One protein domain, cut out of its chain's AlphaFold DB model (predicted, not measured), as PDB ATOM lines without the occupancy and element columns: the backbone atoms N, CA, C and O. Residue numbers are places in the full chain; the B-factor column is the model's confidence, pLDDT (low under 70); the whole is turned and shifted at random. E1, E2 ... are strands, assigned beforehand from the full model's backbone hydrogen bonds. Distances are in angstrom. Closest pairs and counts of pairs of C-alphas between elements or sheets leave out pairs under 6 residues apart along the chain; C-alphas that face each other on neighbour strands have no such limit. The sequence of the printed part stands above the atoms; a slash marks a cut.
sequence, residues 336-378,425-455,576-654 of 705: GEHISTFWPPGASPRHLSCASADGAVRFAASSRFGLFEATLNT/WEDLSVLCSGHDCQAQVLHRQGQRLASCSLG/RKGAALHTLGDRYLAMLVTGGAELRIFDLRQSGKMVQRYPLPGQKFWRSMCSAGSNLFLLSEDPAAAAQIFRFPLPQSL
ATOM      1  N   GLY A 336     136.922 142.435 172.767       91.75
ATOM      2  CA  GLY A 336     135.559 142.448 172.251       91.75
ATOM      3  C   GLY A 336     135.494 143.103 170.882       91.75
ATOM      4  O   GLY A 336     135.877 144.262 170.724       91.75
ATOM      5  N   GLU A 337     134.967 142.382 169.906       95.31
ATOM      6  CA  GLU A 337     134.653 142.913 168.589       95.31
ATOM      7  C   GLU A 337     133.316 143.660 168.650       95.31
ATOM      8  O   GLU A 337     132.291 143.102 169.041       95.31
ATOM      9  N   HIS A 338     133.314 144.938 168.280       94.56
ATOM     10  CA  HIS A 338     132.101 145.750 168.261       94.56
ATOM     11  C   HIS A 338     131.212 145.387 167.060       94.56
ATOM     12  O   HIS A 338     131.625 145.548 165.911       94.56
ATOM     13  N   ILE A 339     129.974 144.964 167.319       95.12
ATOM     14  CA  ILE A 339     128.948 144.767 166.290       95.12
ATOM     15  C   ILE A 339     128.233 146.098 166.067       95.12
ATOM     16  O   ILE A 339     127.740 146.715 167.009       95.12
ATOM     17  N   SER A 340     128.142 146.531 164.809       92.31
ATOM     18  CA  SER A 340     127.389 147.734 164.454       92.31
ATOM     19  C   SER A 340     125.887 147.508 164.656       92.31
ATOM     20  O   SER A 340     125.276 146.690 163.968       92.31
ATOM     21  N   THR A 341     125.291 148.237 165.599       92.75
ATOM     22  CA  THR A 341     123.859 148.163 165.920       92.75
ATOM     23  C   THR A 341     123.192 149.521 165.761       92.75
ATOM     24  O   THR A 341     123.667 150.507 166.326       92.75
ATOM     25  N   PHE A 342     122.065 149.570 165.051       91.06
ATOM     26  CA  PHE A 342     121.235 150.768 164.930       91.06
ATOM     27  C   PHE A 342     119.963 150.612 165.767       91.06
ATOM     28  O   PHE A 342     119.178 149.703 165.516       91.06
ATOM     29  N   TRP A 343     119.751 151.505 166.735       91.06
ATOM     30  CA  TRP A 343     118.561 151.519 167.594       91.06
ATOM     31  C   TRP A 343     117.626 152.672 167.201       91.06
ATOM     32  O   TRP A 343     118.122 153.760 166.889       91.06
ATOM     33  N   PRO A 344     116.291 152.491 167.249       89.44
ATOM     34  CA  PRO A 344     115.348 153.587 167.035       89.44
ATOM     35  C   PRO A 344     115.580 154.762 168.007       89.44
ATOM     36  O   PRO A 344     115.965 154.534 169.158       89.44
ATOM     37  N   PRO A 345     115.322 156.022 167.604       88.25
ATOM     38  CA  PRO A 345     115.486 157.179 168.485       88.25
ATOM     39  C   PRO A 345     114.697 157.030 169.797       88.25
ATOM     40  O   PRO A 345     113.489 156.820 169.785       88.25
ATOM     41  N   GLY A 346     115.388 157.137 170.937       85.88
ATOM     42  CA  GLY A 346     114.799 156.960 172.272       85.88
ATOM     43  C   GLY A 346     114.734 155.510 172.780       85.88
ATOM     44  O   GLY A 346     114.417 155.295 173.952       85.88
ATOM     45  N   ALA A 347     115.082 154.509 171.963       88.12
ATOM     46  CA  ALA A 347     115.191 153.125 172.414       88.12
ATOM     47  C   ALA A 347     116.477 152.911 173.237       88.12
ATOM     48  O   ALA A 347     117.586 152.926 172.711       88.12
ATOM     49  N   SER A 348     116.318 152.665 174.540       91.50
ATOM     50  CA  SER A 348     117.391 152.209 175.435       91.50
ATOM     51  C   SER A 348     117.137 150.740 175.801       91.50
ATOM     52  O   SER A 348     116.288 150.468 176.664       91.50
ATOM     53  N   PRO A 349     117.790 149.771 175.127       93.06
ATOM     54  CA  PRO A 349     117.663 148.363 175.474       93.06
ATOM     55  C   PRO A 349     118.247 148.092 176.868       93.06
ATOM     56  O   PRO A 349     119.242 148.685 177.303       93.06
ATOM     57  N   ARG A 350     117.589 147.196 177.602       90.38
ATOM     58  CA  ARG A 350     117.926 146.814 178.976       90.38
ATOM     59  C   ARG A 350     118.440 145.383 179.046       90.38
ATOM     60  O   ARG A 350     119.511 145.142 179.604       90.38
ATOM     61  N   HIS A 351     117.718 144.461 178.418       91.44
ATOM     62  CA  HIS A 351     118.041 143.038 178.416       91.44
ATOM     63  C   HIS A 351     118.318 142.562 176.991       91.44
ATOM     64  O   HIS A 351     117.696 143.040 176.043       91.44
ATOM     65  N   LEU A 352     119.249 141.619 176.869       94.00
ATOM     66  CA  LEU A 352     119.633 140.954 175.631       94.00
ATOM     67  C   LEU A 352     119.512 139.442 175.840       94.00
ATOM     68  O   LEU A 352     120.072 138.900 176.791       94.00
ATOM     69  N   SER A 353     118.800 138.778 174.940       93.44
ATOM     70  CA  SER A 353     118.717 137.324 174.820       93.44
ATOM     71  C   SER A 353     119.180 136.927 173.420       93.44
ATOM     72  O   SER A 353     119.036 137.709 172.477       93.44
ATOM     73  N   CYS A 354     119.761 135.739 173.267       94.56
ATOM     74  CA  CYS A 354     120.143 135.237 171.953       94.56
ATOM     75  C   CYS A 354     120.092 133.714 171.856       94.56
ATOM     76  O   CYS A 354     120.219 133.005 172.852       94.56
ATOM     77  N   ALA A 355     119.922 133.232 170.627       92.44
ATOM     78  CA  ALA A 355     119.999 131.826 170.257       92.44
ATOM     79  C   ALA A 355     120.821 131.664 168.973       92.44
ATOM     80  O   ALA A 355     120.867 132.564 168.134       92.44
ATOM     81  N   SER A 356     121.468 130.510 168.811       90.44
ATOM     82  CA  SER A 356     122.163 130.143 167.574       90.44
ATOM     83  C   SER A 356     121.398 129.030 166.871       90.44
ATOM     84  O   SER A 356     121.117 128.000 167.483       90.44
ATOM     85  N   ALA A 357     121.081 129.240 165.596       87.50
ATOM     86  CA  ALA A 357     120.442 128.259 164.730       87.50
ATOM     87  C   ALA A 357     120.947 128.455 163.290       87.50
ATOM     88  O   ALA A 357     121.087 129.589 162.839       87.50
ATOM     89  N   ASP A 358     121.264 127.363 162.590       88.12
ATOM     90  CA  ASP A 358     121.736 127.345 161.192       88.12
ATOM     91  C   ASP A 358     122.906 128.304 160.870       88.12
ATOM     92  O   ASP A 358     122.979 128.890 159.795       88.12
ATOM     93  N   GLY A 359     123.829 128.511 161.817       85.56
ATOM     94  CA  GLY A 359     124.958 129.444 161.650       85.56
ATOM     95  C   GLY A 359     124.590 130.933 161.754       85.56
ATOM     96  O   GLY A 359     125.478 131.790 161.770       85.56
ATOM     97  N   ALA A 360     123.309 131.260 161.912       89.88
ATOM     98  CA  ALA A 360     122.855 132.580 162.319       89.88
ATOM     99  C   ALA A 360     122.738 132.665 163.851       89.88
ATOM    100  O   ALA A 360     122.402 131.697 164.542       89.88
ATOM    101  N   VAL A 361     123.002 133.849 164.401       92.56
ATOM    102  CA  VAL A 361     122.659 134.195 165.783       92.56
ATOM    103  C   VAL A 361     121.456 135.123 165.742       92.56
ATOM    104  O   VAL A 361     121.525 136.190 165.136       92.56
ATOM    105  N   ARG A 362     120.349 134.731 166.371       92.50
ATOM    106  CA  ARG A 362     119.205 135.622 166.587       92.50
ATOM    107  C   ARG A 362     119.356 136.319 167.928       92.50
ATOM    108  O   ARG A 362     119.720 135.680 168.913       92.50
ATOM    109  N   PHE A 363     119.062 137.609 167.952       93.75
ATOM    110  CA  PHE A 363     119.026 138.451 169.137       93.75
ATOM    111  C   PHE A 363     117.604 138.923 169.378       93.75
ATOM    112  O   PHE A 363     116.939 139.374 168.449       93.75
ATOM    113  N   ALA A 364     117.190 138.909 170.637       91.81
ATOM    114  CA  ALA A 364     116.016 139.620 171.100       91.81
ATOM    115  C   ALA A 364     116.431 140.575 172.221       91.81
ATOM    116  O   ALA A 364     117.003 140.155 173.230       91.81
ATOM    117  N   ALA A 365     116.154 141.863 172.044       92.06
ATOM    118  CA  ALA A 365     116.439 142.899 173.024       92.06
ATOM    119  C   ALA A 365     115.140 143.544 173.514       92.06
ATOM    120  O   ALA A 365     114.273 143.889 172.712       92.06
ATOM    121  N   SER A 366     115.010 143.743 174.827       89.88
ATOM    122  CA  SER A 366     113.877 144.464 175.416       89.88
ATOM    123  C   SER A 366     114.283 145.854 175.887       89.88
ATOM    124  O   SER A 366     115.348 146.049 176.474       89.88
ATOM    125  N   SER A 367     113.419 146.837 175.647       89.06
ATOM    126  CA  SER A 367     113.531 148.204 176.162       89.06
ATOM    127  C   SER A 367     112.296 148.571 176.989       89.06
ATOM    128  O   SER A 367     111.341 147.803 177.070       89.06
ATOM    129  N   ARG A 368     112.272 149.784 177.557       80.44
ATOM    130  CA  ARG A 368     111.072 150.335 178.219       80.44
ATOM    131  C   ARG A 368     109.858 150.504 177.289       80.44
ATOM    132  O   ARG A 368     108.760 150.695 177.797       80.44
ATOM    133  N   PHE A 369     110.056 150.488 175.969       78.62
ATOM    134  CA  PHE A 369     109.037 150.880 174.988       78.62
ATOM    135  C   PHE A 369     108.726 149.806 173.938       78.62
ATOM    136  O   PHE A 369     107.821 150.003 173.137       78.62
ATOM    137  N   GLY A 370     109.442 148.678 173.932       84.00
ATOM    138  CA  GLY A 370     109.239 147.630 172.934       84.00
ATOM    139  C   GLY A 370     110.292 146.526 172.954       84.00
ATOM    140  O   GLY A 370     111.307 146.615 173.659       84.00
ATOM    141  N   LEU A 371     110.015 145.496 172.155       84.19
ATOM    142  CA  LEU A 371     110.900 144.384 171.818       84.19
ATOM    143  C   LEU A 371     111.507 144.609 170.437       84.19
ATOM    144  O   LEU A 371     110.840 145.107 169.533       84.19
ATOM    145  N   PHE A 372     112.754 144.187 170.277       89.25
ATOM    146  CA  PHE A 372     113.468 144.238 169.012       89.25
ATOM    147  C   PHE A 372     114.078 142.868 168.726       89.25
ATOM    148  O   PHE A 372     114.886 142.389 169.524       89.25
ATOM    149  N   GLU A 373     113.714 142.251 167.600       91.06
ATOM    150  CA  GLU A 373     114.420 141.080 167.070       91.06
ATOM    151  C   GLU A 373     115.418 141.525 165.996       91.06
ATOM    152  O   GLU A 373     115.137 142.434 165.211       91.06
ATOM    153  N   ALA A 374     116.581 140.877 165.949       91.94
ATOM    154  CA  ALA A 374     117.503 140.962 164.825       91.94
ATOM    155  C   ALA A 374     118.273 139.657 164.612       91.94
ATOM    156  O   ALA A 374     118.426 138.842 165.523       91.94
ATOM    157  N   THR A 375     118.822 139.479 163.413       91.44
ATOM    158  CA  THR A 375     119.623 138.307 163.051       91.44
ATOM    159  C   THR A 375     121.025 138.708 162.598       91.44
ATOM    160  O   THR A 375     121.234 139.714 161.924       91.44
ATOM    161  N   LEU A 376     122.009 137.912 163.008       93.12
ATOM    162  CA  LEU A 376     123.422 138.049 162.684       93.12
ATOM    163  C   LEU A 376     123.868 136.787 161.956       93.12
ATOM    164  O   LEU A 376     124.121 135.750 162.575       93.12
ATOM    165  N   ASN A 377     123.992 136.885 160.639       89.44
ATOM    166  CA  ASN A 377     124.538 135.809 159.826       89.44
ATOM    167  C   ASN A 377     126.050 135.735 160.060       89.44
ATOM    168  O   ASN A 377     126.799 136.599 159.599       89.44
ATOM    169  N   THR A 378     126.517 134.711 160.777       81.75
ATOM    170  CA  THR A 378     127.950 134.412 160.796       81.75
ATOM    171  C   THR A 378     128.259 133.694 159.486       81.75
ATOM    172  O   THR A 378     127.707 132.632 159.222       81.75
ATOM    173  N   TRP A 425     103.733 146.536 184.298       48.22
ATOM    174  CA  TRP A 425     104.624 145.648 183.563       48.22
ATOM    175  C   TRP A 425     106.066 146.084 183.861       48.22
ATOM    176  O   TRP A 425     106.559 147.048 183.276       48.22
ATOM    177  N   GLU A 426     106.709 145.446 184.839       55.12
ATOM    178  CA  GLU A 426     108.092 145.767 185.223       55.12
ATOM    179  C   GLU A 426     109.106 144.843 184.534       55.12
ATOM    180  O   GLU A 426     110.166 145.321 184.133       55.12
ATOM    181  N   ASP A 427     108.750 143.573 184.300       55.62
ATOM    182  CA  ASP A 427     109.671 142.551 183.799       55.62
ATOM    183  C   ASP A 427     109.220 141.947 182.458       55.62
ATOM    184  O   ASP A 427     108.072 141.540 182.264       55.62
ATOM    185  N   LEU A 428     110.162 141.854 181.518       61.81
ATOM    186  CA  LEU A 428     109.968 141.250 180.200       61.81
ATOM    187  C   LEU A 428     111.136 140.307 179.913       61.81
ATOM    188  O   LEU A 428     112.251 140.759 179.637       61.81
ATOM    189  N   SER A 429     110.882 139.002 179.986       74.94
ATOM    190  CA  SER A 429     111.867 137.977 179.651       74.94
ATOM    191  C   SER A 429     111.704 137.550 178.192       74.94
ATOM    192  O   SER A 429     110.601 137.558 177.646       74.94
ATOM    193  N   VAL A 430     112.805 137.177 177.534       71.56
ATOM    194  CA  VAL A 430     112.749 136.549 176.209       71.56
ATOM    195  C   VAL A 430     113.520 135.242 176.250       71.56
ATOM    196  O   VAL A 430     114.738 135.231 176.445       71.56
ATOM    197  N   LEU A 431     112.794 134.144 176.071       76.06
ATOM    198  CA  LEU A 431     113.338 132.797 176.006       76.06
ATOM    199  C   LEU A 431     113.416 132.379 174.538       76.06
ATOM    200  O   LEU A 431     112.398 132.367 173.856       76.06
ATOM    201  N   CYS A 432     114.601 132.018 174.057       72.94
ATOM    202  CA  CYS A 432     114.783 131.492 172.705       72.94
ATOM    203  C   CYS A 432     115.278 130.045 172.764       72.94
ATOM    204  O   CYS A 432     116.193 129.731 173.524       72.94
ATOM    205  N   SER A 433     114.678 129.172 171.956       75.56
ATOM    206  CA  SER A 433     115.011 127.750 171.866       75.56
ATOM    207  C   SER A 433     115.058 127.325 170.399       75.56
ATOM    208  O   SER A 433     114.031 127.043 169.784       75.56
ATOM    209  N   GLY A 434     116.260 127.275 169.821       79.88
ATOM    210  CA  GLY A 434     116.439 126.989 168.396       79.88
ATOM    211  C   GLY A 434     115.906 128.129 167.523       79.88
ATOM    212  O   GLY A 434     116.431 129.240 167.582       79.88
ATOM    213  N   HIS A 435     114.879 127.853 166.715       76.12
ATOM    214  CA  HIS A 435     114.260 128.839 165.816       76.12
ATOM    215  C   HIS A 435     113.123 129.643 166.453       76.12
ATOM    216  O   HIS A 435     112.722 130.649 165.867       76.12
ATOM    217  N   ASP A 436     112.621 129.210 167.610       77.81
ATOM    218  CA  ASP A 436     111.457 129.806 168.256       77.81
ATOM    219  C   ASP A 436     111.910 130.683 169.427       77.81
ATOM    220  O   ASP A 436     112.478 130.201 170.414       77.81
ATOM    221  N   CYS A 437     111.661 131.986 169.318       75.19
ATOM    222  CA  CYS A 437     111.791 132.928 170.419       75.19
ATOM    223  C   CYS A 437     110.400 133.235 170.985       75.19
ATOM    224  O   CYS A 437     109.428 133.403 170.254       75.19
ATOM    225  N   GLN A 438     110.291 133.325 172.306       81.81
ATOM    226  CA  GLN A 438     109.067 133.705 172.995       81.81
ATOM    227  C   GLN A 438     109.381 134.811 173.999       81.81
ATOM    228  O   GLN A 438     110.097 134.602 174.981       81.81
ATOM    229  N   ALA A 439     108.817 135.993 173.766       76.31
ATOM    230  CA  ALA A 439     108.759 137.029 174.781       76.31
ATOM    231  C   ALA A 439     107.658 136.679 175.787       76.31
ATOM    232  O   ALA A 439     106.521 136.406 175.400       76.31
ATOM    233  N   GLN A 440     107.982 136.692 177.074       81.56
ATOM    234  CA  GLN A 440     107.032 136.506 178.163       81.56
ATOM    235  C   GLN A 440     107.023 137.767 179.022       81.56
ATOM    236  O   GLN A 440     108.048 138.175 179.571       81.56
ATOM    237  N   VAL A 441     105.855 138.400 179.134       72.31
ATOM    238  CA  VAL A 441     105.675 139.550 180.022       72.31
ATOM    239  C   VAL A 441     105.352 139.021 181.408       72.31
ATOM    240  O   VAL A 441     104.402 138.250 181.571       72.31
ATOM    241  N   LEU A 442     106.151 139.415 182.392       65.94
ATOM    242  CA  LEU A 442     106.058 138.938 183.761       65.94
ATOM    243  C   LEU A 442     105.553 140.067 184.669       65.94
ATOM    244  O   LEU A 442     105.881 141.245 184.512       65.94
ATOM    245  N   HIS A 443     104.734 139.699 185.643       72.38
ATOM    246  CA  HIS A 443     104.423 140.544 186.782       72.38
ATOM    247  C   HIS A 443     105.661 140.653 187.685       72.38
ATOM    248  O   HIS A 443     106.488 139.745 187.711       72.38
ATOM    249  N   ARG A 444     105.728 141.683 188.535       57.88
ATOM    250  CA  ARG A 444     106.790 141.882 189.547       57.88
ATOM    251  C   ARG A 444     106.995 140.693 190.514       57.88
ATOM    252  O   ARG A 444     107.977 140.622 191.242       57.88
ATOM    253  N   GLN A 445     106.040 139.763 190.555       62.12
ATOM    254  CA  GLN A 445     106.084 138.515 191.330       62.12
ATOM    255  C   GLN A 445     106.505 137.297 190.480       62.12
ATOM    256  O   GLN A 445     106.270 136.161 190.875       62.12
ATOM    257  N   GLY A 446     107.044 137.515 189.278       59.31
ATOM    258  CA  GLY A 446     107.402 136.480 188.306       59.31
ATOM    259  C   GLY A 446     106.250 135.976 187.431       59.31
ATOM    260  O   GLY A 446     106.510 135.497 186.334       59.31
ATOM    261  N   GLN A 447     104.988 136.082 187.868       64.19
ATOM    262  CA  GLN A 447     103.822 135.502 187.173       64.19
ATOM    263  C   GLN A 447     103.698 135.941 185.708       64.19
ATOM    264  O   GLN A 447     103.697 137.134 185.409       64.19
ATOM    265  N   ARG A 448     103.533 134.981 184.790       72.75
ATOM    266  CA  ARG A 448     103.414 135.241 183.349       72.75
ATOM    267  C   ARG A 448     102.051 135.853 183.036       72.75
ATOM    268  O   ARG A 448     101.035 135.168 183.097       72.75
ATOM    269  N   LEU A 449     102.052 137.126 182.652       72.00
ATOM    270  CA  LEU A 449     100.860 137.882 182.260       72.00
ATOM    271  C   LEU A 449     100.492 137.660 180.789       72.00
ATOM    272  O   LEU A 449      99.313 137.624 180.445       72.00
ATOM    273  N   ALA A 450     101.492 137.522 179.917       80.00
ATOM    274  CA  ALA A 450     101.302 137.269 178.491       80.00
ATOM    275  C   ALA A 450     102.531 136.585 177.877       80.00
ATOM    276  O   ALA A 450     103.640 136.691 178.404       80.00
ATOM    277  N   SER A 451     102.344 135.926 176.734       81.12
ATOM    278  CA  SER A 451     103.431 135.391 175.909       81.12
ATOM    279  C   SER A 451     103.201 135.691 174.432       81.12
ATOM    280  O   SER A 451     102.100 135.476 173.929       81.12
ATOM    281  N   CYS A 452     104.249 136.126 173.742       80.56
ATOM    282  CA  CYS A 452     104.264 136.472 172.327       80.56
ATOM    283  C   CYS A 452     105.378 135.673 171.639       80.56
ATOM    284  O   CYS A 452     106.525 135.709 172.085       80.56
ATOM    285  N   SER A 453     105.042 134.908 170.599       81.44
ATOM    286  CA  SER A 453     106.024 134.211 169.761       81.44
ATOM    287  C   SER A 453     106.655 135.198 168.784       81.44
ATOM    288  O   SER A 453     105.937 135.770 167.967       81.44
ATOM    289  N   LEU A 454     107.972 135.354 168.872       74.88
ATOM    290  CA  LEU A 454     108.800 136.118 167.949       74.88
ATOM    291  C   LEU A 454     109.284 135.142 166.864       74.88
ATOM    292  O   LEU A 454     110.154 134.301 167.123       74.88
ATOM    293  N   GLY A 455     108.637 135.166 165.695       70.69
ATOM    294  CA  GLY A 455     108.955 134.272 164.576       70.69
ATOM    295  C   GLY A 455     107.756 133.738 163.777       70.69
ATOM    296  O   GLY A 455     106.651 133.543 164.278       70.69
ATOM    297  N   ARG A 576     125.839 146.784 195.876       54.78
ATOM    298  CA  ARG A 576     126.164 146.315 194.522       54.78
ATOM    299  C   ARG A 576     124.904 146.315 193.661       54.78
ATOM    300  O   ARG A 576     123.835 145.908 194.107       54.78
ATOM    301  N   LYS A 577     125.054 146.793 192.427       59.84
ATOM    302  CA  LYS A 577     124.025 146.704 191.389       59.84
ATOM    303  C   LYS A 577     123.871 145.205 191.027       59.84
ATOM    304  O   LYS A 577     124.856 144.468 191.085       59.84
ATOM    305  N   GLY A 578     122.646 144.739 190.759       60.28
ATOM    306  CA  GLY A 578     122.353 143.303 190.567       60.28
ATOM    307  C   GLY A 578     123.047 142.725 189.331       60.28
ATOM    308  O   GLY A 578     123.219 143.448 188.348       60.28
ATOM    309  N   ALA A 579     123.494 141.469 189.369       79.56
ATOM    310  CA  ALA A 579     124.248 140.893 188.257       79.56
ATOM    311  C   ALA A 579     123.336 140.470 187.088       79.56
ATOM    312  O   ALA A 579     122.136 140.254 187.241       79.56
ATOM    313  N   ALA A 580     123.917 140.328 185.893       88.31
ATOM    314  CA  ALA A 580     123.279 139.549 184.831       88.31
ATOM    315  C   ALA A 580     123.850 138.126 184.855       88.31
ATOM    316  O   ALA A 580     125.066 137.943 184.945       88.31
ATOM    317  N   LEU A 581     122.982 137.119 184.770       91.38
ATOM    318  CA  LEU A 581     123.343 135.702 184.796       91.38
ATOM    319  C   LEU A 581     123.013 135.048 183.457       91.38
ATOM    320  O   LEU A 581     121.949 135.290 182.892       91.38
ATOM    321  N   HIS A 582     123.908 134.194 182.963       93.38
ATOM    322  CA  HIS A 582     123.670 133.416 181.749       93.38
ATOM    323  C   HIS A 582     124.453 132.098 181.773       93.38
ATOM    324  O   HIS A 582     125.617 132.065 182.173       93.38
ATOM    325  N   THR A 583     123.836 131.000 181.345       92.31
ATOM    326  CA  THR A 583     124.484 129.682 181.253       92.31
ATOM    327  C   THR A 583     125.266 129.552 179.949       92.31
ATOM    328  O   THR A 583     124.695 129.713 178.876       92.31
ATOM    329  N   LEU A 584     126.560 129.234 180.025       93.69
ATOM    330  CA  LEU A 584     127.395 128.927 178.861       93.69
ATOM    331  C   LEU A 584     127.379 127.408 178.644       93.69
ATOM    332  O   LEU A 584     128.123 126.655 179.288       93.69
ATOM    333  N   GLY A 585     126.462 126.967 177.781       89.50
ATOM    334  CA  GLY A 585     126.086 125.558 177.654       89.50
ATOM    335  C   GLY A 585     125.593 124.956 178.979       89.50
ATOM    336  O   GLY A 585     125.243 125.667 179.920       89.50
ATOM    337  N   ASP A 586     125.628 123.628 179.085       88.06
ATOM    338  CA  ASP A 586     125.071 122.894 180.237       88.06
ATOM    339  C   ASP A 586     126.020 122.794 181.449       88.06
ATOM    340  O   ASP A 586     125.763 122.043 182.395       88.06
ATOM    341  N   ARG A 587     127.185 123.454 181.401       93.12
ATOM    342  CA  ARG A 587     128.261 123.261 182.392       93.12
ATOM    343  C   ARG A 587     128.619 124.513 183.172       93.12
ATOM    344  O   ARG A 587     128.930 124.394 184.357       93.12
ATOM    345  N   TYR A 588     128.624 125.677 182.537       95.44
ATOM    346  CA  TYR A 588     129.156 126.885 183.154       95.44
ATOM    347  C   TYR A 588     128.061 127.921 183.360       95.44
ATOM    348  O   TYR A 588     127.205 128.116 182.504       95.44
ATOM    349  N   LEU A 589     128.113 128.620 184.486       95.25
ATOM    350  CA  LEU A 589     127.292 129.793 184.746       95.25
ATOM    351  C   LEU A 589     128.191 131.022 184.713       95.25
ATOM    352  O   LEU A 589     129.132 131.131 185.501       95.25
ATOM    353  N   ALA A 590     127.906 131.935 183.795       95.50
ATOM    354  CA  ALA A 590     128.519 133.246 183.744       95.50
ATOM    355  C   ALA A 590     127.697 134.248 184.565       95.50
ATOM    356  O   ALA A 590     126.465 134.229 184.555       95.50
ATOM    357  N   MET A 591     128.401 135.146 185.247       94.88
ATOM    358  CA  MET A 591     127.865 136.247 186.038       94.88
ATOM    359  C   MET A 591     128.591 137.533 185.648       94.88
ATOM    360  O   MET A 591     129.798 137.668 185.864       94.88
ATOM    361  N   LEU A 592     127.848 138.474 185.083       94.19
ATOM    362  CA  LEU A 592     128.307 139.817 184.768       94.19
ATOM    363  C   LEU A 592     128.070 140.713 185.982       94.19
ATOM    364  O   LEU A 592     126.923 140.989 186.335       94.19
ATOM    365  N   VAL A 593     129.144 141.166 186.627       91.31
ATOM    366  CA  VAL A 593     129.047 142.055 187.790       91.31
ATOM    367  C   VAL A 593     128.680 143.455 187.295       91.31
ATOM    368  O   VAL A 593     129.526 144.132 186.720       91.31
ATOM    369  N   THR A 594     127.442 143.922 187.484       74.69
ATOM    370  CA  THR A 594     127.046 145.233 186.935       74.69
ATOM    371  C   THR A 594     127.743 146.391 187.653       74.69
ATOM    372  O   THR A 594     127.957 146.386 188.867       74.69
ATOM    373  N   GLY A 595     128.178 147.381 186.869       74.25
ATOM    374  CA  GLY A 595     129.120 148.414 187.318       74.25
ATOM    375  C   GLY A 595     130.558 147.913 187.527       74.25
ATOM    376  O   GLY A 595     131.448 148.727 187.749       74.25
ATOM    377  N   GLY A 596     130.804 146.604 187.435       71.56
ATOM    378  CA  GLY A 596     132.129 146.006 187.389       71.56
ATOM    379  C   GLY A 596     132.554 145.718 185.950       71.56
ATOM    380  O   GLY A 596     131.781 145.232 185.129       71.56
ATOM    381  N   ALA A 597     133.825 145.958 185.653       87.44
ATOM    382  CA  ALA A 597     134.449 145.531 184.407       87.44
ATOM    383  C   ALA A 597     134.905 144.058 184.503       87.44
ATOM    384  O   ALA A 597     136.053 143.734 184.212       87.44
ATOM    385  N   GLU A 598     134.040 143.166 184.997       94.06
ATOM    386  CA  GLU A 598     134.402 141.781 185.324       94.06
ATOM    387  C   GLU A 598     133.265 140.795 185.018       94.06
ATOM    388  O   GLU A 598     132.144 140.919 185.519       94.06
ATOM    389  N   LEU A 599     133.600 139.759 184.250       94.62
ATOM    390  CA  LEU A 599     132.776 138.579 184.024       94.62
ATOM    391  C   LEU A 599     133.341 137.400 184.830       94.62
ATOM    392  O   LEU A 599     134.505 137.026 184.675       94.62
ATOM    393  N   ARG A 600     132.516 136.785 185.680       95.38
ATOM    394  CA  ARG A 600     132.887 135.635 186.520       95.38
ATOM    395  C   ARG A 600     132.234 134.369 185.997       95.38
ATOM    396  O   ARG A 600     131.042 134.380 185.711       95.38
ATOM    397  N   ILE A 601     132.992 133.281 185.894       95.44
ATOM    398  CA  ILE A 601     132.491 132.003 185.377       95.44
ATOM    399  C   ILE A 601     132.649 130.912 186.433       95.44
ATOM    400  O   ILE A 601     133.731 130.728 186.996       95.44
ATOM    401  N   PHE A 602     131.567 130.181 186.685       95.06
ATOM    402  CA  PHE A 602     131.449 129.129 187.691       95.06
ATOM    403  C   PHE A 602     131.145 127.781 187.017       95.06
ATOM    404  O   PHE A 602     130.297 127.724 186.129       95.06
ATOM    405  N   ASP A 603     131.804 126.690 187.420       94.56
ATOM    406  CA  ASP A 603     131.517 125.337 186.909       94.56
ATOM    407  C   ASP A 603     130.428 124.684 187.767       94.56
ATOM    408  O   ASP A 603     130.652 124.318 188.926       94.56
ATOM    409  N   LEU A 604     129.241 124.517 187.186       91.94
ATOM    410  CA  LEU A 604     128.071 123.937 187.845       91.94
ATOM    411  C   LEU A 604     128.298 122.468 188.237       91.94
ATOM    412  O   LEU A 604     127.737 122.007 189.235       91.94
ATOM    413  N   ARG A 605     129.174 121.746 187.519       91.88
ATOM    414  CA  ARG A 605     129.563 120.364 187.855       91.88
ATOM    415  C   ARG A 605     130.539 120.302 189.030       91.88
ATOM    416  O   ARG A 605     130.548 119.308 189.746       91.88
ATOM    417  N   GLN A 606     131.323 121.357 189.266       91.94
ATOM    418  CA  GLN A 606     132.218 121.482 190.428       91.94
ATOM    419  C   GLN A 606     131.574 122.312 191.549       91.94
ATOM    420  O   GLN A 606     132.213 123.177 192.145       91.94
ATOM    421  N   SER A 607     130.291 122.069 191.827       86.94
ATOM    422  CA  SER A 607     129.526 122.748 192.884       86.94
ATOM    423  C   SER A 607     129.496 124.280 192.788       86.94
ATOM    424  O   SER A 607     129.427 124.959 193.808       86.94
ATOM    425  N   GLY A 608     129.555 124.835 191.574       88.62
ATOM    426  CA  GLY A 608     129.611 126.281 191.362       88.62
ATOM    427  C   GLY A 608     130.962 126.899 191.725       88.62
ATOM    428  O   GLY A 608     131.030 128.099 191.971       88.62
ATOM    429  N   LYS A 609     132.051 126.119 191.760       90.62
ATOM    430  CA  LYS A 609     133.405 126.657 191.939       90.62
ATOM    431  C   LYS A 609     133.717 127.666 190.832       90.62
ATOM    432  O   LYS A 609     133.565 127.363 189.648       90.62
ATOM    433  N   MET A 610     134.196 128.849 191.219       93.81
ATOM    434  CA  MET A 610     134.684 129.859 190.278       93.81
ATOM    435  C   MET A 610     135.884 129.297 189.505       93.81
ATOM    436  O   MET A 610     136.900 128.942 190.101       93.81
ATOM    437  N   VAL A 611     135.744 129.204 188.186       94.44
ATOM    438  CA  VAL A 611     136.778 128.717 187.264       94.44
ATOM    439  C   VAL A 611     137.706 129.858 186.891       94.44
ATOM    440  O   VAL A 611     138.924 129.710 186.937       94.44
ATOM    441  N   GLN A 612     137.124 130.992 186.498       93.19
ATOM    442  CA  GLN A 612     137.865 132.076 185.869       93.19
ATOM    443  C   GLN A 612     137.151 133.417 186.030       93.19
ATOM    444  O   GLN A 612     135.924 133.492 186.142       93.19
ATOM    445  N   ARG A 613     137.958 134.477 186.030       93.94
ATOM    446  CA  ARG A 613     137.541 135.877 185.975       93.94
ATOM    447  C   ARG A 613     138.082 136.461 184.682       93.94
ATOM    448  O   ARG A 613     139.258 136.267 184.384       93.94
ATOM    449  N   TYR A 614     137.238 137.164 183.946       93.25
ATOM    450  CA  TYR A 614     137.610 137.846 182.720       93.25
ATOM    451  C   TYR A 614     137.436 139.350 182.924       93.25
ATOM    452  O   TYR A 614     136.303 139.793 183.146       93.25
ATOM    453  N   PRO A 615     138.522 140.140 182.879       93.62
ATOM    454  CA  PRO A 615     138.404 141.586 182.863       93.62
ATOM    455  C   PRO A 615     137.780 142.016 181.530       93.62
ATOM    456  O   PRO A 615     138.256 141.646 180.456       93.62
ATOM    457  N   LEU A 616     136.703 142.789 181.616       94.38
ATOM    458  CA  LEU A 616     136.075 143.457 180.481       94.38
ATOM    459  C   LEU A 616     136.681 144.864 180.311       94.38
ATOM    460  O   LEU A 616     137.285 145.393 181.248       94.38
ATOM    461  N   PRO A 617     136.511 145.517 179.148       92.00
ATOM    462  CA  PRO A 617     136.890 146.917 178.978       92.00
ATOM    463  C   PRO A 617     136.205 147.827 180.013       92.00
ATOM    464  O   PRO A 617     134.979 147.936 180.047       92.00
ATOM    465  N   GLY A 618     137.004 148.503 180.845       89.31
ATOM    466  CA  GLY A 618     136.514 149.348 181.945       89.31
ATOM    467  C   GLY A 618     135.897 150.690 181.533       89.31
ATOM    468  O   GLY A 618     135.373 151.400 182.381       89.31
ATOM    469  N   GLN A 619     135.943 151.036 180.245       88.69
ATOM    470  CA  GLN A 619     135.348 152.261 179.687       88.69
ATOM    471  C   GLN A 619     133.869 152.094 179.284       88.69
ATOM    472  O   GLN A 619     133.289 153.006 178.705       88.69
ATOM    473  N   LYS A 620     133.260 150.924 179.529       90.88
ATOM    474  CA  LYS A 620     131.887 150.598 179.117       90.88
ATOM    475  C   LYS A 620     131.087 150.048 180.294       90.88
ATOM    476  O   LYS A 620     131.592 149.218 181.049       90.88
ATOM    477  N   PHE A 621     129.827 150.472 180.429       92.06
ATOM    478  CA  PHE A 621     128.914 149.915 181.426       92.06
ATOM    479  C   PHE A 621     128.160 148.729 180.829       92.06
ATOM    480  O   PHE A 621     127.275 148.872 179.988       92.06
ATOM    481  N   TRP A 622     128.523 147.531 181.266       94.31
ATOM    482  CA  TRP A 622     127.919 146.288 180.800       94.31
ATOM    483  C   TRP A 622     126.597 146.033 181.533       94.31
ATOM    484  O   TRP A 622     126.566 145.999 182.766       94.31
ATOM    485  N   ARG A 623     125.503 145.877 180.777       92.56
ATOM    486  CA  ARG A 623     124.135 145.830 181.322       92.56
ATOM    487  C   ARG A 623     123.514 144.438 181.290       92.56
ATOM    488  O   ARG A 623     122.871 144.030 182.251       92.56
ATOM    489  N   SER A 624     123.697 143.716 180.191       94.38
ATOM    490  CA  SER A 624     123.207 142.346 180.021       94.38
ATOM    491  C   SER A 624     124.103 141.560 179.065       94.38
ATOM    492  O   SER A 624     124.929 142.132 178.350       94.38
ATOM    493  N   MET A 625     123.969 140.235 179.088       96.06
ATOM    494  CA  MET A 625     124.730 139.323 178.240       96.06
ATOM    495  C   MET A 625     123.899 138.105 177.850       96.06
ATOM    496  O   MET A 625     123.013 137.686 178.596       96.06
ATOM    497  N   CYS A 626     124.256 137.493 176.729       95.88
ATOM    498  CA  CYS A 626     123.761 136.192 176.299       95.88
ATOM    499  C   CYS A 626     124.877 135.444 175.552       95.88
ATOM    500  O   CYS A 626     125.837 136.058 175.088       95.88
ATOM    501  N   SER A 627     124.783 134.124 175.431       95.25
ATOM    502  CA  SER A 627     125.733 133.310 174.670       95.25
ATOM    503  C   SER A 627     125.025 132.555 173.556       95.25
ATOM    504  O   SER A 627     123.926 132.041 173.742       95.25
ATOM    505  N   ALA A 628     125.655 132.507 172.384       94.12
ATOM    506  CA  ALA A 628     125.121 131.812 171.223       94.12
ATOM    507  C   ALA A 628     126.273 131.266 170.368       94.12
ATOM    508  O   ALA A 628     127.176 131.996 169.946       94.12
ATOM    509  N   GLY A 629     126.253 129.951 170.131       91.69
ATOM    510  CA  GLY A 629     127.344 129.243 169.463       91.69
ATOM    511  C   GLY A 629     128.645 129.318 170.269       91.69
ATOM    512  O   GLY A 629     128.662 129.047 171.467       91.69
ATOM    513  N   SER A 630     129.739 129.700 169.612       93.12
ATOM    514  CA  SER A 630     131.066 129.872 170.221       93.12
ATOM    515  C   SER A 630     131.340 131.288 170.752       93.12
ATOM    516  O   SER A 630     132.490 131.622 171.030       93.12
ATOM    517  N   ASN A 631     130.314 132.136 170.884       95.31
ATOM    518  CA  ASN A 631     130.472 133.547 171.229       95.31
ATOM    519  C   ASN A 631     129.607 133.954 172.429       95.31
ATOM    520  O   ASN A 631     128.459 133.530 172.575       95.31
ATOM    521  N   LEU A 632     130.167 134.836 173.253       95.94
ATOM    522  CA  LEU A 632     129.457 135.617 174.255       95.94
ATOM    523  C   LEU A 632     129.149 136.998 173.670       95.94
ATOM    524  O   LEU A 632     130.032 137.655 173.121       95.94
ATOM    525  N   PHE A 633     127.910 137.447 173.821       96.81
ATOM    526  CA  PHE A 633     127.455 138.761 173.395       96.81
ATOM    527  C   PHE A 633     127.083 139.594 174.616       96.81
ATOM    528  O   PHE A 633     126.383 139.129 175.516       96.81
ATOM    529  N   LEU A 634     127.573 140.827 174.648       96.50
ATOM    530  CA  LEU A 634     127.477 141.734 175.785       96.50
ATOM    531  C   LEU A 634     126.900 143.072 175.318       96.50
ATOM    532  O   LEU A 634     127.432 143.691 174.397       96.50
ATOM    533  N   LEU A 635     125.818 143.511 175.961       96.00
ATOM    534  CA  LEU A 635     125.183 144.804 175.718       96.00
ATOM    535  C   LEU A 635     125.816 145.853 176.639       96.00
ATOM    536  O   LEU A 635     125.685 145.760 177.866       96.00
ATOM    537  N   SER A 636     126.471 146.859 176.061       95.19
ATOM    538  CA  SER A 636     126.916 148.037 176.808       95.19
ATOM    539  C   SER A 636     125.885 149.159 176.726       95.19
ATOM    540  O   SER A 636     125.466 149.544 175.631       95.19
ATOM    541  N   GLU A 637     125.546 149.723 177.878       91.56
ATOM    542  CA  GLU A 637     124.911 151.031 177.992       91.56
ATOM    543  C   GLU A 637     126.017 152.085 178.124       91.56
ATOM    544  O   GLU A 637     126.987 151.910 178.861       91.56
ATOM    545  N   ASP A 638     125.896 153.169 177.374       88.69
ATOM    546  CA  ASP A 638     126.815 154.300 177.416       88.69
ATOM    547  C   ASP A 638     125.930 155.549 177.468       88.69
ATOM    548  O   ASP A 638     125.170 155.765 176.528       88.69
ATOM    549  N   PRO A 639     125.926 156.350 178.548       83.31
ATOM    550  CA  PRO A 639     125.019 157.493 178.639       83.31
ATOM    551  C   PRO A 639     125.302 158.570 177.574       83.31
ATOM    552  O   PRO A 639     124.441 159.413 177.327       83.31
ATOM    553  N   ALA A 640     126.471 158.536 176.921       89.12
ATOM    554  CA  ALA A 640     126.847 159.458 175.851       89.12
ATOM    555  C   ALA A 640     126.665 158.888 174.427       89.12
ATOM    556  O   ALA A 640     126.823 159.633 173.458       89.12
ATOM    557  N   ALA A 641     126.346 157.597 174.266       90.56
ATOM    558  CA  ALA A 641     126.244 156.944 172.959       90.56
ATOM    559  C   ALA A 641     125.023 156.012 172.857       90.56
ATOM    560  O   ALA A 641     124.408 155.630 173.846       90.56
ATOM    561  N   ALA A 642     124.654 155.616 171.636       91.25
ATOM    562  CA  ALA A 642     123.671 154.546 171.468       91.25
ATOM    563  C   ALA A 642     124.191 153.245 172.109       91.25
ATOM    564  O   ALA A 642     125.401 153.021 172.162       91.25
ATOM    565  N   ALA A 643     123.288 152.375 172.572       93.88
ATOM    566  CA  ALA A 643     123.683 151.073 173.101       93.88
ATOM    567  C   ALA A 643     124.450 150.265 172.037       93.88
ATOM    568  O   ALA A 643     124.143 150.335 170.847       93.88
ATOM    569  N   GLN A 644     125.451 149.498 172.462       95.94
ATOM    570  CA  GLN A 644     126.344 148.754 171.568       95.94
ATOM    571  C   GLN A 644     126.386 147.283 171.981       95.94
ATOM    572  O   GLN A 644     126.359 146.972 173.176       95.94
ATOM    573  N   ILE A 645     126.465 146.378 171.004       96.38
ATOM    574  CA  ILE A 645     126.658 144.944 171.249       96.38
ATOM    575  C   ILE A 645     128.103 144.584 170.913       96.38
ATOM    576  O   ILE A 645     128.599 144.883 169.830       96.38
ATOM    577  N   PHE A 646     128.774 143.907 171.838       96.50
ATOM    578  CA  PHE A 646     130.133 143.406 171.658       96.50
ATOM    579  C   PHE A 646     130.135 141.878 171.614       96.50
ATOM    580  O   PHE A 646     129.510 141.227 172.454       96.50
ATOM    581  N   ARG A 647     130.855 141.314 170.640       96.12
ATOM    582  CA  ARG A 647     131.129 139.883 170.480       96.12
ATOM    583  C   ARG A 647     132.466 139.541 171.122       96.12
ATOM    584  O   ARG A 647     133.488 140.132 170.790       96.12
ATOM    585  N   PHE A 648     132.464 138.540 171.988       95.94
ATOM    586  CA  PHE A 648     133.657 137.990 172.614       95.94
ATOM    587  C   PHE A 648     133.730 136.485 172.312       95.94
ATOM    588  O   PHE A 648     132.772 135.768 172.617       95.94
ATOM    589  N   PRO A 649     134.825 135.976 171.720       94.56
ATOM    590  CA  PRO A 649     134.966 134.546 171.476       94.56
ATOM    591  C   PRO A 649     135.076 133.793 172.807       94.56
ATOM    592  O   PRO A 649     135.842 134.182 173.691       94.56
ATOM    593  N   LEU A 650     134.323 132.702 172.960       93.31
ATOM    594  CA  LEU A 650     134.457 131.825 174.121       93.31
ATOM    595  C   LEU A 650     135.737 130.985 173.980       93.31
ATOM    596  O   LEU A 650     135.891 130.286 172.974       93.31
ATOM    597  N   PRO A 651     136.653 131.001 174.966       91.69
ATOM    598  CA  PRO A 651     137.838 130.156 174.920       91.69
ATOM    599  C   PRO A 651     137.470 128.671 174.901       91.69
ATOM    600  O   PRO A 651     136.479 128.236 175.491       91.69
ATOM    601  N   GLN A 652     138.313 127.872 174.240       90.62
ATOM    602  CA  GLN A 652     138.055 126.454 173.953       90.62
ATOM    603  C   GLN A 652     137.802 125.594 175.204       90.62
ATOM    604  O   GLN A 652     137.141 124.565 175.113       90.62
ATOM    605  N   SER A 653     138.283 126.025 176.373       91.12
ATOM    606  CA  SER A 653     138.033 125.387 177.673       91.12
ATOM    607  C   SER A 653     136.579 125.483 178.157       91.12
ATOM    608  O   SER A 653     136.180 124.685 179.002       91.12
ATOM    609  N   LEU A 654     135.804 126.446 177.646       92.38
ATOM    610  CA  LEU A 654     134.393 126.668 177.987       92.38
ATOM    611  C   LEU A 654     133.428 126.101 176.944       92.38
ATOM    612  O   LEU A 654     132.257 125.882 177.256       92.38
TER     613      LEU A 654
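What this domain is: This is residues 336 to 378, 425 to 455 and 576 to 654 of the 705 residues of the protein "Hypothetical protein" of Symbiodinium natans (UniProt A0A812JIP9). Four small, strongly twisted sheets stand round an incomplete ring like blades of an open propeller: E8 to E11, then E12 to E14 with E1, then E2 to E4, then E5 to E7. The first strands of the four meanders, E8, E12, E2 and E5, lie toward the inside, and the ring stays open between E5 and E8. The printed part has 153 residues, with strands E1 to E14 in that order and no named helix, an all-strand domain. The sheets run E1 E14 E13 E12, E8 E9 E10 E11, E2 E3 E4 and E5 E6 E7, antiparallel throughout. The whole is compact, with a radius of gyration of the C-alphas of 15.3 A and spans of 37 by 35 by 35 A.

Where its parts are: Find C-alpha 621 at (128.914, 149.915, 181.426); there E12, residues 621 to 628, begins, and it bends by 56 degrees at residue 624. E13 is residues 631 to 638, 22.0 A long, and E14 is residues 641 to 649, 24.1 A. For E1, residues 337 to 339, look at C-alpha 337 at (134.653, 142.913, 168.589). E2 is residues 349 to 357, 23.0 A, E3 360 to 367, 22.9 A, and E4 371 to 377. E5 is residues 427 to 433, E6 436 to 442 and E7 448 to 454. E8 is residues 580 to 584, E9 588 to 592, E10 598 to 603, and E11 609 to 615, ending at (138.404, 141.586, 182.863).

How they stand to each other: Start with E12 E13 E14, a meander, each strand the antiparallel neighbour of the one before; N 633 and O 626 are 2.8 A apart, N 646 and O 634 2.9 A. Edge strand E1 is antiparallel to E14, with N 337 and O 647 at 2.8 A. The meanders E2 E3 E4, E5 E6 E7 and E8 E9 E10 E11 join it in a stack of sheets, face to face in turn. Look from E12 to E2: their closest C-alphas, Ala 628 and Ser 356, are 5.0 A apart. Between E2 and E5 the closest are Ala 355 and Cys 432, 5.8 A. Between E12 and E8 they are Ser 624 and Ala 580, 5.6 A. E5 and E8 are apart. In the hairpin E2 and E3, N 353 and O 364 are 2.8 A apart.

The domain as a whole: The two farthest C-alphas, Pro 345 and Gln 606, are 45.1 A apart. Residues 379 to 424 and 456 to 575 are not printed; the gaps between C-alphas are 34.5 A and 36.6 A. Of the links printed whole, E1 to E2 is short and the others are tight. The printed part's mean pLDDT is 86.6; residues 425 to 428, 442, 444 to 447 and 576 to 578 are under 70.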